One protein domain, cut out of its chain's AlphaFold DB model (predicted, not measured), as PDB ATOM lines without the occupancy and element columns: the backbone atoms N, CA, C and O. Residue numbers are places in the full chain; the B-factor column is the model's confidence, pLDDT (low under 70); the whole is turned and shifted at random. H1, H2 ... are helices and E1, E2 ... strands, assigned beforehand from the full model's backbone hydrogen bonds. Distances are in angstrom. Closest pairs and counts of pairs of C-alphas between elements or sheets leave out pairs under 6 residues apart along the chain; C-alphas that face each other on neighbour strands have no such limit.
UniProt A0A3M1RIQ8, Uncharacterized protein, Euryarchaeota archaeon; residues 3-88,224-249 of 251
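This is residues 3 to 88 and 224 to 249 of the 251 residues of an uncharacterized protein of Euryarchaeota archaeon (UniProt A0A3M1RIQ8). A twisted antiparallel sheet has two long strands, E1 and E4, side by side in its middle, with H1 packed along them and H2 packed near the end of E4. The long helix H3 packs on H2 and grazes the sheet near E5, and residues 242 to 249, of which 242 to 248 belong to H3, stick out. The printed part has 112 residues, with five named strands and three named helices in the order E1, H1, E2, E3, E4, H2, E5, H3; the class is mixed. The sheet is branched: E4 has E1 on one side and E2 and E3 on the other, and E5 is beside E1. The whole is compact, with a radius of gyration of the C-alphas of 14.5 A and spans of 44 by 30 by 23 A.

E4, residues 51 to 62, is 33.0 A long and bends by 57 degrees at residue 59. E1, residues 3 to 12, is 29.5 A long and begins at C-alpha 3, (52.120, 48.182, 95.389). E2, residues 35 to 42, is 19.0 A long and bends by 68 degrees at residue 38. E3 is residues 46 to 48, 6.8 A, and E5 residues 79 to 84, 16.0 A. H1 is residues 15 to 29, 22.3 A, and H2 residues 65 to 75, 15.4 A. H3, residues 224 to 248, is 36.5 A long and ends at C-alpha 248, (57.483, 69.134, 65.756).

E1 and E4 are antiparallel at 160 degrees, with N 6 and O 58 2.9 A apart, within hydrogen-bond range. E1 and E5 are antiparallel, with N 5 and O 81 at 2.7 A. E2 and E4 are antiparallel, with N 38 and O 59 at 2.8 A. E3 and E4 form a hairpin, with N 51 and O 48 at 2.8 A. H1 is on the sheet at a height of 7.4 A, over E1 and E4, and runs along the strands, at 26 degrees to E1 on the local plane; its closest C-alphas to E1 are Val 18 and Ser 10, 5.5 A. H2 is on the sheet at a height of 8.7 A, over E4, at 14 degrees to it on the local plane. H2 and H3 touch, through residues 226 to 237 of H3 alone, at a shallow tilt of 30 degrees, the same way; their closest C-alphas are Cys 72 and Ala 234, 5.2 A. H3 only grazes the sheet, with residues 224 to 235. H1 and H3 are apart. Every O i to N i+4 pair is within hydrogen-bond range in H2 and H3, and 9 of 11 in H1.

The C-alphas farthest apart are those of Lys 87 and Ser 249, 44.6 A. Residues 89 to 223 are not printed, and C-alphas 88 and 224 are 10.6 A apart across the cut, which lies in the link from E5 to H3. The links that are printed whole are tight. The mean pLDDT of the printed part is 92.4, and residues 245 to 249 are under 70.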
ATOM      1  N   GLU A   3      53.282  48.714  96.098       98.19
ATOM      2  CA  GLU A   3      52.120  48.182  95.389       98.19
ATOM      3  C   GLU A   3      51.069  49.273  95.243       98.19
ATOM      4  O   GLU A   3      50.896  50.115  96.127       98.19
ATOM      5  N   GLY A   4      50.375  49.262  94.113       97.81
ATOM      6  CA  GLY A   4      49.325  50.227  93.854       97.81
ATOM      7  C   GLY A   4      48.779  50.145  92.441       97.81
ATOM      8  O   GLY A   4      49.073  49.223  91.677       97.81
ATOM      9  N   VAL A   5      47.994  51.154  92.093       98.38
ATOM     10  CA  VAL A   5      47.275  51.263  90.834       98.38
ATOM     11  C   VAL A   5      47.787  52.457  90.041       98.38
ATOM     12  O   VAL A   5      47.812  53.586  90.535       98.38
ATOM     13  N   PHE A   6      48.185  52.209  88.793       98.25
ATOM     14  CA  PHE A   6      48.437  53.261  87.808       98.25
ATOM     15  C   PHE A   6      47.219  53.416  86.909       98.25
ATOM     16  O   PHE A   6      46.728  52.438  86.337       98.25
ATOM     17  N   TYR A   7      46.791  54.659  86.723       97.69
ATOM     18  CA  TYR A   7      45.828  55.036  85.699       97.69
ATOM     19  C   TYR A   7      46.588  55.672  84.543       97.69
ATOM     20  O   TYR A   7      47.246  56.692  84.722       97.69
ATOM     21  N   ILE A   8      46.528  55.064  83.361       96.00
ATOM     22  CA  ILE A   8      47.202  55.572  82.161       96.00
ATOM     23  C   ILE A   8      46.148  55.930  81.126       96.00
ATOM     24  O   ILE A   8      45.322  55.094  80.754       96.00
ATOM     25  N   GLU A   9      46.187  57.167  80.640       93.38
ATOM     26  CA  GLU A   9      45.275  57.656  79.614       93.38
ATOM     27  C   GLU A   9      45.945  57.688  78.236       93.38
ATOM     28  O   GLU A   9      47.094  58.094  78.079       93.38
ATOM     29  N   SER A  10      45.199  57.278  77.210       92.31
ATOM     30  CA  SER A  10      45.573  57.466  75.811       92.31
ATOM     31  C   SER A  10      44.501  58.277  75.101       92.31
ATOM     32  O   SER A  10      43.323  57.915  75.133       92.31
ATOM     33  N   GLN A  11      44.921  59.349  74.429       91.62
ATOM     34  CA  GLN A  11      44.063  60.203  73.614       91.62
ATOM     35  C   GLN A  11      44.560  60.255  72.165       91.62
ATOM     36  O   GLN A  11      45.763  60.216  71.903       91.62
ATOM     37  N   GLY A  12      43.642  60.349  71.201       90.38
ATOM     38  CA  GLY A  12      44.002  60.450  69.787       90.38
ATOM     39  C   GLY A  12      42.812  60.562  68.838       90.38
ATOM     40  O   GLY A  12      41.657  60.422  69.221       90.38
ATOM     41  N   ASN A  13      43.090  60.780  67.553       90.31
ATOM     42  CA  ASN A  13      42.065  60.968  66.514       90.31
ATOM     43  C   ASN A  13      41.532  59.654  65.904       90.31
ATOM     44  O   ASN A  13      40.672  59.681  65.025       90.31
ATOM     45  N   ASN A  14      42.040  58.497  66.344       89.94
ATOM     46  CA  ASN A  14      41.636  57.191  65.836       89.94
ATOM     47  C   ASN A  14      41.215  56.258  66.974       89.94
ATOM     48  O   ASN A  14      42.041  55.775  67.752       89.94
ATOM     49  N   ARG A  15      39.918  55.938  66.996       88.50
ATOM     50  CA  ARG A  15      39.273  55.063  67.981       88.50
ATOM     51  C   ARG A  15      39.950  53.704  68.157       88.50
ATOM     52  O   ARG A  15      40.021  53.197  69.272       88.50
ATOM     53  N   ALA A  16      40.395  53.085  67.063       84.69
ATOM     54  CA  ALA A  16      41.016  51.763  67.119       84.69
ATOM     55  C   ALA A  16      42.426  51.835  67.721       84.69
ATOM     56  O   ALA A  16      42.853  50.907  68.406       84.69
ATOM     57  N   VAL A  17      43.124  52.952  67.500       90.00
ATOM     58  CA  VAL A  17      44.510  53.139  67.932       90.00
ATOM     59  C   VAL A  17      44.590  53.358  69.438       90.00
ATOM     60  O   VAL A  17      45.382  52.675  70.078       90.00
ATOM     61  N   VAL A  18      43.741  54.219  70.012       92.00
ATOM     62  CA  VAL A  18      43.825  54.602  71.439       92.00
ATOM     63  C   VAL A  18      43.778  53.403  72.390       92.00
ATOM     64  O   VAL A  18      44.604  53.290  73.291       92.00
ATOM     65  N   LYS A  19      42.883  52.437  72.147       91.19
ATOM     66  CA  LYS A  19      42.816  51.228  72.981       91.19
ATOM     67  C   LYS A  19      43.984  50.280  72.709       91.19
ATOM     68  O   LYS A  19      44.591  49.781  73.649       91.19
ATOM     69  N   SER A  20      44.317  50.055  71.435       92.69
ATOM     70  CA  SER A  20      45.417  49.154  71.064       92.69
ATOM     71  C   SER A  20      46.781  49.636  71.573       92.69
ATOM     72  O   SER A  20      47.644  48.817  71.873       92.69
ATOM     73  N   ALA A  21      46.969  50.955  71.710       93.31
ATOM     74  CA  ALA A  21      48.173  51.551  72.276       93.31
ATOM     75  C   ALA A  21      48.328  51.192  73.760       93.31
ATOM     76  O   ALA A  21      49.405  50.763  74.163       93.31
ATOM     77  N   LEU A  22      47.245  51.283  74.541       94.88
ATOM     78  CA  LEU A  22      47.237  50.865  75.946       94.88
ATOM     79  C   LEU A  22      47.455  49.355  76.091       94.88
ATOM     80  O   LEU A  22      48.237  48.924  76.931       94.88
ATOM     81  N   GLU A  23      46.799  48.538  75.265       95.12
ATOM     82  CA  GLU A  23      46.987  47.079  75.284       95.12
ATOM     83  C   GLU A  23      48.447  46.706  74.993       95.12
ATOM     84  O   GLU A  23      49.036  45.897  75.707       95.12
ATOM     85  N   LYS A  24      49.058  47.347  73.988       94.88
ATOM     86  CA  LYS A  24      50.470  47.148  73.655       94.88
ATOM     87  C   LYS A  24      51.395  47.597  74.788       94.88
ATOM     88  O   LYS A  24      52.328  46.869  75.112       94.88
ATOM     89  N   LEU A  25      51.117  48.750  75.399       94.88
ATOM     90  CA  LEU A  25      51.874  49.260  76.541       94.88
ATOM     91  C   LEU A  25      51.881  48.250  77.696       94.88
ATOM     92  O   LEU A  25      52.936  47.935  78.236       94.88
ATOM     93  N   VAL A  26      50.721  47.680  78.028       95.94
ATOM     94  CA  VAL A  26      50.598  46.672  79.092       95.94
ATOM     95  C   VAL A  26      51.376  45.395  78.766       95.94
ATOM     96  O   VAL A  26      51.988  44.807  79.656       95.94
ATOM     97  N   GLU A  27      51.377  44.950  77.508       95.31
ATOM     98  CA  GLU A  27      52.186  43.795  77.096       95.31
ATOM     99  C   GLU A  27      53.692  44.076  77.194       95.31
ATOM    100  O   GLU A  27      54.445  43.197  77.611       95.31
ATOM    101  N   GLU A  28      54.135  45.299  76.884       94.06
ATOM    102  CA  GLU A  28      55.525  45.727  77.093       94.06
ATOM    103  C   GLU A  28      55.881  45.746  78.591       94.06
ATOM    104  O   GLU A  28      56.898  45.172  78.982       94.06
ATOM    105  N   MET A  29      55.000  46.295  79.438       95.06
ATOM    106  CA  MET A  29      55.159  46.330  80.900       95.06
ATOM    107  C   MET A  29      55.328  44.934  81.512       95.06
ATOM    108  O   MET A  29      56.177  44.730  82.377       95.06
ATOM    109  N   LYS A  30      54.561  43.938  81.047       93.44
ATOM    110  CA  LYS A  30      54.662  42.547  81.534       93.44
ATOM    111  C   LYS A  30      56.030  41.900  81.279       93.44
ATOM    112  O   LYS A  30      56.335  40.888  81.908       93.44
ATOM    113  N   GLY A  31      56.822  42.435  80.349       90.69
ATOM    114  CA  GLY A  31      58.171  41.959  80.041       90.69
ATOM    115  C   GLY A  31      59.277  42.579  80.900       90.69
ATOM    116  O   GLY A  31      60.434  42.168  80.780       90.69
ATOM    117  N   GLU A  32      58.959  43.566  81.740       91.12
ATOM    118  CA  GLU A  32      59.950  44.280  82.542       91.12
ATOM    119  C   GLU A  32      60.339  43.516  83.816       91.12
ATOM    120  O   GLU A  32      59.583  42.706  84.347       91.12
ATOM    121  N   LYS A  33      61.568  43.742  84.294       88.12
ATOM    122  CA  LYS A  33      62.111  43.057  85.483       88.12
ATOM    123  C   LYS A  33      61.823  43.794  86.789       88.12
ATOM    124  O   LYS A  33      61.760  43.161  87.840       88.12
ATOM    125  N   ASP A  34      61.677  45.113  86.709       88.62
ATOM    126  CA  ASP A  34      61.612  46.000  87.873       88.62
ATOM    127  C   ASP A  34      60.165  46.242  88.345       88.62
ATOM    128  O   ASP A  34      59.943  46.850  89.393       88.62
ATOM    129  N   LEU A  35      59.182  45.722  87.600       95.25
ATOM    130  CA  LEU A  35      57.763  45.771  87.932       95.25
ATOM    131  C   LEU A  35      57.060  44.466  87.556       95.25
ATOM    132  O   LEU A  35      57.503  43.726  86.679       95.25
ATOM    133  N   LYS A  36      55.911  44.215  88.180       97.25
ATOM    134  CA  LYS A  36      54.998  43.132  87.813       97.25
ATOM    135  C   LYS A  36      53.573  43.662  87.713       97.25
ATOM    136  O   LYS A  36      53.061  44.248  88.662       97.25
ATOM    137  N   VAL A  37      52.930  43.372  86.583       97.38
ATOM    138  CA  VAL A  37      51.507  43.646  86.344       97.38
ATOM    139  C   VAL A  37      50.674  42.504  86.926       97.38
ATOM    140  O   VAL A  37      50.731  41.378  86.427       97.38
ATOM    141  N   ALA A  38      49.927  42.774  87.994       96.31
ATOM    142  CA  ALA A  38      49.020  41.811  88.618       96.31
ATOM    143  C   ALA A  38      47.692  41.722  87.851       96.31
ATOM    144  O   ALA A  38      47.233  40.622  87.533       96.31
ATOM    145  N   ALA A  39      47.131  42.875  87.488       97.38
ATOM    146  CA  ALA A  39      45.906  42.989  86.713       97.38
ATOM    147  C   ALA A  39      45.950  44.215  85.793       97.38
ATOM    148  O   ALA A  39      46.679  45.175  86.037       97.38
ATOM    149  N   ALA A  40      45.167  44.163  84.716       97.56
ATOM    150  CA  ALA A  40      44.977  45.279  83.802       97.56
ATOM    151  C   ALA A  40      43.517  45.322  83.345       97.56
ATOM    152  O   ALA A  40      43.021  44.366  82.738       97.56
ATOM    153  N   THR A  41      42.849  46.440  83.611       97.31
ATOM    154  CA  THR A  41      41.467  46.694  83.201       97.31
ATOM    155  C   THR A  41      41.439  47.867  82.232       97.31
ATOM    156  O   THR A  41      41.993  48.926  82.501       97.31
ATOM    157  N   PHE A  42      40.779  47.692  81.087       96.19
ATOM    158  CA  PHE A  42      40.679  48.734  80.065       96.19
ATOM    159  C   PHE A  42      39.294  49.370  80.085       96.19
ATOM    160  O   PHE A  42      38.277  48.692  79.893       96.19
ATOM    161  N   GLY A  43      39.267  50.686  80.267       91.31
ATOM    162  CA  GLY A  43      38.076  51.508  80.148       91.31
ATOM    163  C   GLY A  43      37.478  51.469  78.741       91.31
ATOM    164  O   GLY A  43      38.101  51.067  77.751       91.31
ATOM    165  N   LYS A  44      36.217  51.895  78.641       92.12
ATOM    166  CA  LYS A  44      35.558  52.065  77.343       92.12
ATOM    167  C   LYS A  44      36.177  53.254  76.616       92.12
ATOM    168  O   LYS A  44      36.475  54.262  77.238       92.12
ATOM    169  N   VAL A  45      36.287  53.147  75.292       94.00
ATOM    170  CA  VAL A  45      36.690  54.289  74.467       94.00
ATOM    171  C   VAL A  45      35.559  55.314  74.442       94.00
ATOM    172  O   VAL A  45      34.451  54.988  73.997       94.00
ATOM    173  N   THR A  46      35.849  56.524  74.903       93.38
ATOM    174  CA  THR A  46      34.979  57.702  74.838       93.38
ATOM    175  C   THR A  46      35.389  58.605  73.679       93.38
ATOM    176  O   THR A  46      36.511  58.514  73.189       93.38
ATOM    177  N   GLU A  47      34.465  59.434  73.198       93.00
ATOM    178  CA  GLU A  47      34.704  60.411  72.132       93.00
ATOM    179  C   GLU A  47      34.196  61.775  72.602       93.00
ATOM    180  O   GLU A  47      33.042  61.883  73.020       93.00
ATOM    181  N   ASP A  48      35.048  62.793  72.516       91.19
ATOM    182  CA  ASP A  48      34.692  64.191  72.733       91.19
ATOM    183  C   ASP A  48      35.310  65.062  71.635       91.19
ATOM    184  O   ASP A  48      36.509  64.989  71.365       91.19
ATOM    185  N   ASN A  49      34.483  65.867  70.963       86.88
ATOM    186  CA  ASN A  49      34.906  66.796  69.906       86.88
ATOM    187  C   ASN A  49      35.850  66.185  68.839       86.88
ATOM    188  O   ASN A  49      36.786  66.834  68.375       86.88
ATOM    189  N   GLY A  50      35.612  64.929  68.437       85.44
ATOM    190  CA  GLY A  50      36.430  64.212  67.446       85.44
ATOM    191  C   GLY A  50      37.752  63.641  67.983       85.44
ATOM    192  O   GLY A  50      38.537  63.092  67.208       85.44
ATOM    193  N   THR A  51      37.986  63.739  69.292       91.00
ATOM    194  CA  THR A  51      39.098  63.104  70.007       91.00
ATOM    195  C   THR A  51      38.580  61.887  70.759       91.00
ATOM    196  O   THR A  51      37.608  61.967  71.507       91.00
ATOM    197  N   TYR A  52      39.225  60.743  70.559       94.62
ATOM    198  CA  TYR A  52      38.947  59.521  71.299       94.62
ATOM    199  C   TYR A  52      39.873  59.422  72.505       94.62
ATOM    200  O   TYR A  52      41.057  59.733  72.388       94.62
ATOM    201  N   SER A  53      39.357  58.924  73.622       93.69
ATOM    202  CA  SER A  53      40.132  58.665  74.835       93.69
ATOM    203  C   SER A  53      39.813  57.294  75.422       93.69
ATOM    204  O   SER A  53      38.708  56.767  75.265       93.69
ATOM    205  N   ALA A  54      40.802  56.682  76.062       95.25
ATOM    206  CA  ALA A  54      40.654  55.455  76.831       95.25
ATOM    207  C   ALA A  54      41.615  55.477  78.020       95.25
ATOM    208  O   ALA A  54      42.688  56.071  77.942       95.25
ATOM    209  N   THR A  55      41.248  54.777  79.090       96.06
ATOM    210  CA  THR A  55      42.071  54.642  80.298       96.06
ATOM    211  C   THR A  55      42.378  53.172  80.545       96.06
ATOM    212  O   THR A  55      41.513  52.317  80.340       96.06
ATOM    213  N   ALA A  56      43.594  52.872  80.982       97.38
ATOM    214  CA  ALA A  56      43.962  51.584  81.548       97.38
ATOM    215  C   ALA A  56      44.196  51.743  83.052       97.38
ATOM    216  O   ALA A  56      44.900  52.658  83.471       97.38
ATOM    217  N   GLU A  57      43.600  50.854  83.835       98.25
ATOM    218  CA  GLU A  57      43.811  50.710  85.272       98.25
ATOM    219  C   GLU A  57      44.692  49.483  85.497       98.25
ATOM    220  O   GLU A  57      44.320  48.369  85.106       98.25
ATOM    221  N   LEU A  58      45.883  49.697  86.051       98.31
ATOM    222  CA  LEU A  58      46.929  48.686  86.160       98.31
ATOM    223  C   LEU A  58      47.293  48.467  87.622       98.31
ATOM    224  O   LEU A  58      47.849  49.364  88.245       98.31
ATOM    225  N   GLU A  59      47.039  47.268  88.139       98.44
ATOM    226  CA  GLU A  59      47.540  46.850  89.450       98.44
ATOM    227  C   GLU A  59      49.002  46.417  89.297       98.44
ATOM    228  O   GLU A  59      49.310  45.455  88.578       98.44
ATOM    229  N   LEU A  60      49.910  47.139  89.951       98.25
ATOM    230  CA  LEU A  60      51.353  47.009  89.793       98.25
ATOM    231  C   LEU A  60      52.036  46.729  91.131       98.25
ATOM    232  O   LEU A  60      51.609  47.184  92.189       98.25
ATOM    233  N   SER A  61      53.150  46.008  91.054       97.88
ATOM    234  CA  SER A  61      54.081  45.816  92.167       97.88
ATOM    235  C   SER A  61      55.502  46.119  91.704       97.88
ATOM    236  O   SER A  61      55.915  45.672  90.632       97.88
ATOM    237  N   PHE A  62      56.240  46.873  92.512       97.75
ATOM    238  CA  PHE A  62      57.610  47.311  92.260       97.75
ATOM    239  C   PHE A  62      58.523  46.813  93.377       97.75
ATOM    240  O   PHE A  62      58.160  46.838  94.559       97.75
ATOM    241  N   ASN A  63      59.725  46.367  93.014       93.94
ATOM    242  CA  ASN A  63      60.663  45.795  93.984       93.94
ATOM    243  C   ASN A  63      61.117  46.841  95.017       93.94
ATOM    244  O   ASN A  63      61.123  46.559  96.220       93.94
ATOM    245  N   ASP A  64      61.422  48.049  94.543       95.38
ATOM    246  CA  ASP A  64      62.020  49.150  95.292       95.38
ATOM    247  C   ASP A  64      61.541  50.523  94.774       95.38
ATOM    248  O   ASP A  64      60.794  50.620  93.792       95.38
ATOM    249  N   LEU A  65      61.967  51.594  95.456       97.19
ATOM    250  CA  LEU A  65      61.657  52.978  95.083       97.19
ATOM    251  C   LEU A  65      62.167  53.318  93.678       97.19
ATOM    252  O   LEU A  65      61.493  54.015  92.922       97.19
ATOM    253  N   ARG A  66      63.338  52.794  93.306       96.50
ATOM    254  CA  ARG A  66      63.946  53.018  91.995       96.50
ATOM    255  C   ARG A  66      63.032  52.532  90.870       96.50
ATOM    256  O   ARG A  66      62.720  53.305  89.967       96.50
ATOM    257  N   GLY A  67      62.589  51.276  90.924       96.25
ATOM    258  CA  GLY A  67      61.698  50.685  89.925       96.25
ATOM    259  C   GLY A  67      60.379  51.446  89.808       96.25
ATOM    260  O   GLY A  67      59.917  51.709  88.696       96.25
ATOM    261  N   TYR A  68      59.825  51.874  90.943       97.94
ATOM    262  CA  TYR A  68      58.619  52.696  90.991       97.94
ATOM    263  C   TYR A  68      58.799  54.063  90.305       97.94
ATOM    264  O   TYR A  68      58.040  54.394  89.389       97.94
ATOM    265  N   LEU A  69      59.819  54.844  90.680       97.56
ATOM    266  CA  LEU A  69      60.038  56.182  90.113       97.56
ATOM    267  C   LEU A  69      60.384  56.113  88.616       97.56
ATOM    268  O   LEU A  69      59.844  56.883  87.821       97.56
ATOM    269  N   MET A  70      61.200  55.137  88.199       95.19
ATOM    270  CA  MET A  70      61.506  54.918  86.779       95.19
ATOM    271  C   MET A  70      60.257  54.563  85.961       95.19
ATOM    272  O   MET A  70      60.123  55.006  84.817       95.19
ATOM    273  N   ALA A  71      59.330  53.786  86.530       95.69
ATOM    274  CA  ALA A  71      58.061  53.475  85.881       95.69
ATOM    275  C   ALA A  71      57.162  54.716  85.755       95.69
ATOM    276  O   ALA A  71      56.567  54.918  84.695       95.69
ATOM    277  N   CYS A  72      57.111  55.579  86.777       96.81
ATOM    278  CA  CYS A  72      56.369  56.844  86.717       96.81
ATOM    279  C   CYS A  72      56.859  57.724  85.557       96.81
ATOM    280  O   CYS A  72      56.057  58.210  84.763       96.81
ATOM    281  N   MET A  73      58.180  57.849  85.395       93.81
ATOM    282  CA  MET A  73      58.790  58.627  84.310       93.81
ATOM    283  C   MET A  73      58.548  58.010  82.928       93.81
ATOM    284  O   MET A  73      58.344  58.724  81.947       93.81
ATOM    285  N   ARG A  74      58.605  56.677  82.825       91.12
ATOM    286  CA  ARG A  74      58.477  55.966  81.545       91.12
ATOM    287  C   ARG A  74      57.045  55.946  81.025       91.12
ATOM    288  O   ARG A  74      56.847  56.041  79.816       91.12
ATOM    289  N   TYR A  75      56.078  55.758  81.917       92.44
ATOM    290  CA  TYR A  75      54.693  55.502  81.534       92.44
ATOM    291  C   TYR A  75      53.760  56.685  81.755       92.44
ATOM    292  O   TYR A  75      52.662  56.662  81.206       92.44
ATOM    293  N   GLY A  76      54.183  57.696  82.522       93.00
ATOM    294  CA  GLY A  76      53.429  58.931  82.740       93.00
ATOM    295  C   GLY A  76      51.976  58.683  83.155       93.00
ATOM    296  O   GLY A  76      51.077  59.119  82.433       93.00
ATOM    297  N   PRO A  77      51.715  57.940  84.251       96.19
ATOM    298  CA  PRO A  77      50.349  57.725  84.717       96.19
ATOM    299  C   PRO A  77      49.659  59.065  85.008       96.19
ATOM    300  O   PRO A  77      50.245  59.957  85.615       96.19
ATOM    301  N   SER A  78      48.398  59.201  84.604       94.69
ATOM    302  CA  SER A  78      47.583  60.386  84.888       94.69
ATOM    303  C   SER A  78      47.075  60.423  86.330       94.69
ATOM    304  O   SER A  78      46.730  61.490  86.832       94.69
ATOM    305  N   ALA A  79      47.037  59.273  87.005       97.00
ATOM    306  CA  ALA A  79      46.819  59.175  88.441       97.00
ATOM    307  C   ALA A  79      47.520  57.936  89.014       97.00
ATOM    308  O   ALA A  79      47.695  56.924  88.328       97.00
ATOM    309  N   ILE A  80      47.888  58.019  90.291       98.25
ATOM    310  CA  ILE A  80      48.528  56.946  91.050       98.25
ATOM    311  C   ILE A  80      47.780  56.790  92.373       98.25
ATOM    312  O   ILE A  80      47.440  57.780  93.020       98.25
ATOM    313  N   THR A  81      47.530  55.552  92.782       97.88
ATOM    314  CA  THR A  81      47.065  55.220  94.134       97.88
ATOM    315  C   THR A  81      47.952  54.120  94.683       97.88
ATOM    316  O   THR A  81      48.059  53.072  94.056       97.88
ATOM    317  N   LEU A  82      48.621  54.356  95.808       98.00
ATOM    318  CA  LEU A  82      49.450  53.341  96.456       98.00
ATOM    319  C   LEU A  82      48.689  52.655  97.589       98.00
ATOM    320  O   LEU A  82      47.988  53.308  98.359       98.00
ATOM    321  N   ASP A  83      48.875  51.343  97.701       96.69
ATOM    322  CA  ASP A  83      48.305  50.509  98.764       96.69
ATOM    323  C   ASP A  83      49.375  50.082  99.779       96.69
ATOM    324  O   ASP A  83      49.079  49.842 100.952       96.69
ATOM    325  N   SER A  84      50.633  49.967  99.341       97.38
ATOM    326  CA  SER A  84      51.746  49.567 100.199       97.38
ATOM    327  C   SER A  84      53.095  50.107  99.690       97.38
ATOM    328  O   SER A  84      53.247  50.362  98.492       97.38
ATOM    329  N   PRO A  85      54.097  50.273 100.573       97.12
ATOM    330  CA  PRO A  85      54.018  50.156 102.030       97.12
ATOM    331  C   PRO A  85      53.434  51.429 102.670       97.12
ATOM    332  O   PRO A  85      53.554  52.506 102.104       97.12
ATOM    333  N   GLU A  86      52.879  51.333 103.885       96.69
ATOM    334  CA  GLU A  86      52.464  52.522 104.665       96.69
ATOM    335  C   GLU A  86      53.648  53.469 104.925       96.69
ATOM    336  O   GLU A  86      53.509  54.693 104.929       96.69
ATOM    337  N   LYS A  87      54.830  52.876 105.115       96.06
ATOM    338  CA  LYS A  87      56.093  53.563 105.345       96.06
ATOM    339  C   LYS A  87      57.252  52.737 104.795       96.06
ATOM    340  O   LYS A  87      57.308  51.520 104.983       96.06
ATOM    341  N   MET A  88      58.198  53.414 104.163       96.56
ATOM    342  CA  MET A  88      59.474  52.886 103.706       96.56
ATOM    343  C   MET A  88      60.597  53.559 104.487       96.56
ATOM    344  O   MET A  88      60.620  54.774 104.647       96.56
ATOM    345  N   PHE A 224      52.314  58.502 101.252       97.12
ATOM    346  CA  PHE A 224      52.006  59.765 100.584       97.12
ATOM    347  C   PHE A 224      53.243  60.403  99.962       97.12
ATOM    348  O   PHE A 224      53.162  60.819  98.814       97.12
ATOM    349  N   ASP A 225      54.393  60.385 100.645       97.38
ATOM    350  CA  ASP A 225      55.646  60.879 100.061       97.38
ATOM    351  C   ASP A 225      55.976  60.119  98.775       97.38
ATOM    352  O   ASP A 225      56.274  60.717  97.745       97.38
ATOM    353  N   ILE A 226      55.883  58.785  98.810       98.06
ATOM    354  CA  ILE A 226      56.159  57.941  97.641       98.06
ATOM    355  C   ILE A 226      55.188  58.272  96.504       98.06
ATOM    356  O   ILE A 226      55.622  58.443  95.365       98.06
ATOM    357  N   GLN A 227      53.895  58.402  96.804       97.88
ATOM    358  CA  GLN A 227      52.881  58.721  95.804       97.88
ATOM    359  C   GLN A 227      53.087  60.111  95.186       97.88
ATOM    360  O   GLN A 227      53.056  60.236  93.961       97.88
ATOM    361  N   ASP A 228      53.333  61.133  96.009       97.19
ATOM    362  CA  ASP A 228      53.587  62.510  95.576       97.19
ATOM    363  C   ASP A 228      54.813  62.579  94.662       97.19
ATOM    364  O   ASP A 228      54.769  63.195  93.598       97.19
ATOM    365  N   MET A 229      55.886  61.876  95.027       97.69
ATOM    366  CA  MET A 229      57.087  61.758  94.203       97.69
ATOM    367  C   MET A 229      56.798  61.145  92.822       97.69
ATOM    368  O   MET A 229      57.321  61.618  91.810       97.69
ATOM    369  N   GLY A 230      55.967  60.100  92.755       97.88
ATOM    370  CA  GLY A 230      55.575  59.494  91.483       97.88
ATOM    371  C   GLY A 230      54.686  60.400  90.629       97.88
ATOM    372  O   GLY A 230      54.875  60.461  89.411       97.88
ATOM    373  N   LEU A 231      53.755  61.126  91.255       96.75
ATOM    374  CA  LEU A 231      52.878  62.085  90.578       96.75
ATOM    375  C   LEU A 231      53.671  63.267  90.005       96.75
ATOM    376  O   LEU A 231      53.449  63.627  88.850       96.75
ATOM    377  N   GLU A 232      54.629  63.808  90.759       96.25
ATOM    378  CA  GLU A 232      55.515  64.892  90.310       96.25
ATOM    379  C   GLU A 232      56.312  64.481  89.062       96.25
ATOM    380  O   GLU A 232      56.369  65.209  88.065       96.25
ATOM    381  N   LEU A 233      56.874  63.265  89.075       96.56
ATOM    382  CA  LEU A 233      57.579  62.714  87.919       96.56
ATOM    383  C   LEU A 233      56.648  62.530  86.724       96.56
ATOM    384  O   LEU A 233      56.989  62.934  85.614       96.56
ATOM    385  N   ALA A 234      55.480  61.924  86.932       95.81
ATOM    386  CA  ALA A 234      54.531  61.677  85.856       95.81
ATOM    387  C   ALA A 234      54.059  62.988  85.207       95.81
ATOM    388  O   ALA A 234      54.077  63.099  83.978       95.81
ATOM    389  N   ALA A 235      53.718  63.994  86.020       93.50
ATOM    390  CA  ALA A 235      53.310  65.319  85.562       93.50
ATOM    391  C   ALA A 235      54.430  66.008  84.772       93.50
ATOM    392  O   ALA A 235      54.223  66.407  83.624       93.50
ATOM    393  N   THR A 236      55.643  66.051  85.328       93.00
ATOM    394  CA  THR A 236      56.800  66.674  84.674       93.00
ATOM    395  C   THR A 236      57.105  66.030  83.319       93.00
ATOM    396  O   THR A 236      57.305  66.719  82.315       93.00
ATOM    397  N   TYR A 237      57.114  64.696  83.246       92.25
ATOM    398  CA  TYR A 237      57.388  63.986  81.993       92.25
ATOM    399  C   TYR A 237      56.261  64.125  80.970       92.25
ATOM    400  O   TYR A 237      56.536  64.198  79.768       92.25
ATOM    401  N   PHE A 238      55.012  64.213  81.426       89.19
ATOM    402  CA  PHE A 238      53.877  64.530  80.569       89.19
ATOM    403  C   PHE A 238      54.016  65.929  79.947       89.19
ATOM    404  O   PHE A 238      53.888  66.079  78.727       89.19
ATOM    405  N   GLU A 239      54.362  66.941  80.747       88.56
ATOM    406  CA  GLU A 239      54.606  68.304  80.264       88.56
ATOM    407  C   GLU A 239      55.770  68.360  79.268       88.56
ATOM    408  O   GLU A 239      55.633  68.926  78.177       88.56
ATOM    409  N   MET A 240      56.893  67.707  79.585       90.00
ATOM    410  CA  MET A 240      58.032  67.602  78.671       90.00
ATOM    411  C   MET A 240      57.627  66.962  77.342       90.00
ATOM    412  O   MET A 240      57.943  67.506  76.280       90.00
ATOM    413  N   ALA A 241      56.897  65.842  77.375       86.38
ATOM    414  CA  ALA A 241      56.411  65.182  76.168       86.38
ATOM    415  C   ALA A 241      55.541  66.133  75.331       86.38
ATOM    416  O   ALA A 241      55.748  66.247  74.118       86.38
ATOM    417  N   HIS A 242      54.650  66.896  75.965       83.19
ATOM    418  CA  HIS A 242      53.815  67.883  75.283       83.19
ATOM    419  C   HIS A 242      54.643  68.988  74.602       83.19
ATOM    420  O   HIS A 242      54.417  69.304  73.429       83.19
ATOM    421  N   LEU A 243      55.662  69.520  75.290       83.12
ATOM    422  CA  LEU A 243      56.589  70.513  74.734       83.12
ATOM    423  C   LEU A 243      57.341  69.984  73.503       83.12
ATOM    424  O   LEU A 243      57.575  70.738  72.552       83.12
ATOM    425  N   THR A 244      57.693  68.693  73.480       80.12
ATOM    426  CA  THR A 244      58.341  68.089  72.304       80.12
ATOM    427  C   THR A 244      57.403  67.965  71.105       80.12
ATOM    428  O   THR A 244      57.821  68.232  69.975       80.12
ATOM    429  N   MET A 245      56.133  67.611  71.328       69.12
ATOM    430  CA  MET A 245      55.164  67.416  70.246       69.12
ATOM    431  C   MET A 245      54.816  68.731  69.543       69.12
ATOM    432  O   MET A 245      54.768  68.764  68.313       69.12
ATOM    433  N   HIS A 246      54.665  69.830  70.290       60.19
ATOM    434  CA  HIS A 246      54.359  71.148  69.708       60.19
ATOM    435  C   HIS A 246      55.528  71.786  68.954       60.19
ATOM    436  O   HIS A 246      55.323  72.600  68.052       60.19
ATOM    437  N   ARG A 247      56.769  71.398  69.262       54.31
ATOM    438  CA  ARG A 247      57.937  71.828  68.478       54.31
ATOM    439  C   ARG A 247      58.035  71.118  67.125       54.31
ATOM    440  O   ARG A 247      58.512  71.721  66.169       54.31
ATOM    441  N   GLY A 248      57.536  69.885  67.017       46.72
ATOM    442  CA  GLY A 248      57.483  69.134  65.756       46.72
ATOM    443  C   GLY A 248      56.437  69.634  64.749       46.72
ATOM    444  O   GLY A 248      56.515  69.296  63.574       46.72
ATOM    445  N   SER A 249      55.473  70.461  65.169       39.28
ATOM    446  CA  SER A 249      54.430  71.033  64.295       39.28
ATOM    447  C   SER A 249      54.841  72.307  63.539       39.28
ATOM    448  O   SER A 249      54.030  72.880  62.807       39.28
TER     449      SER A 249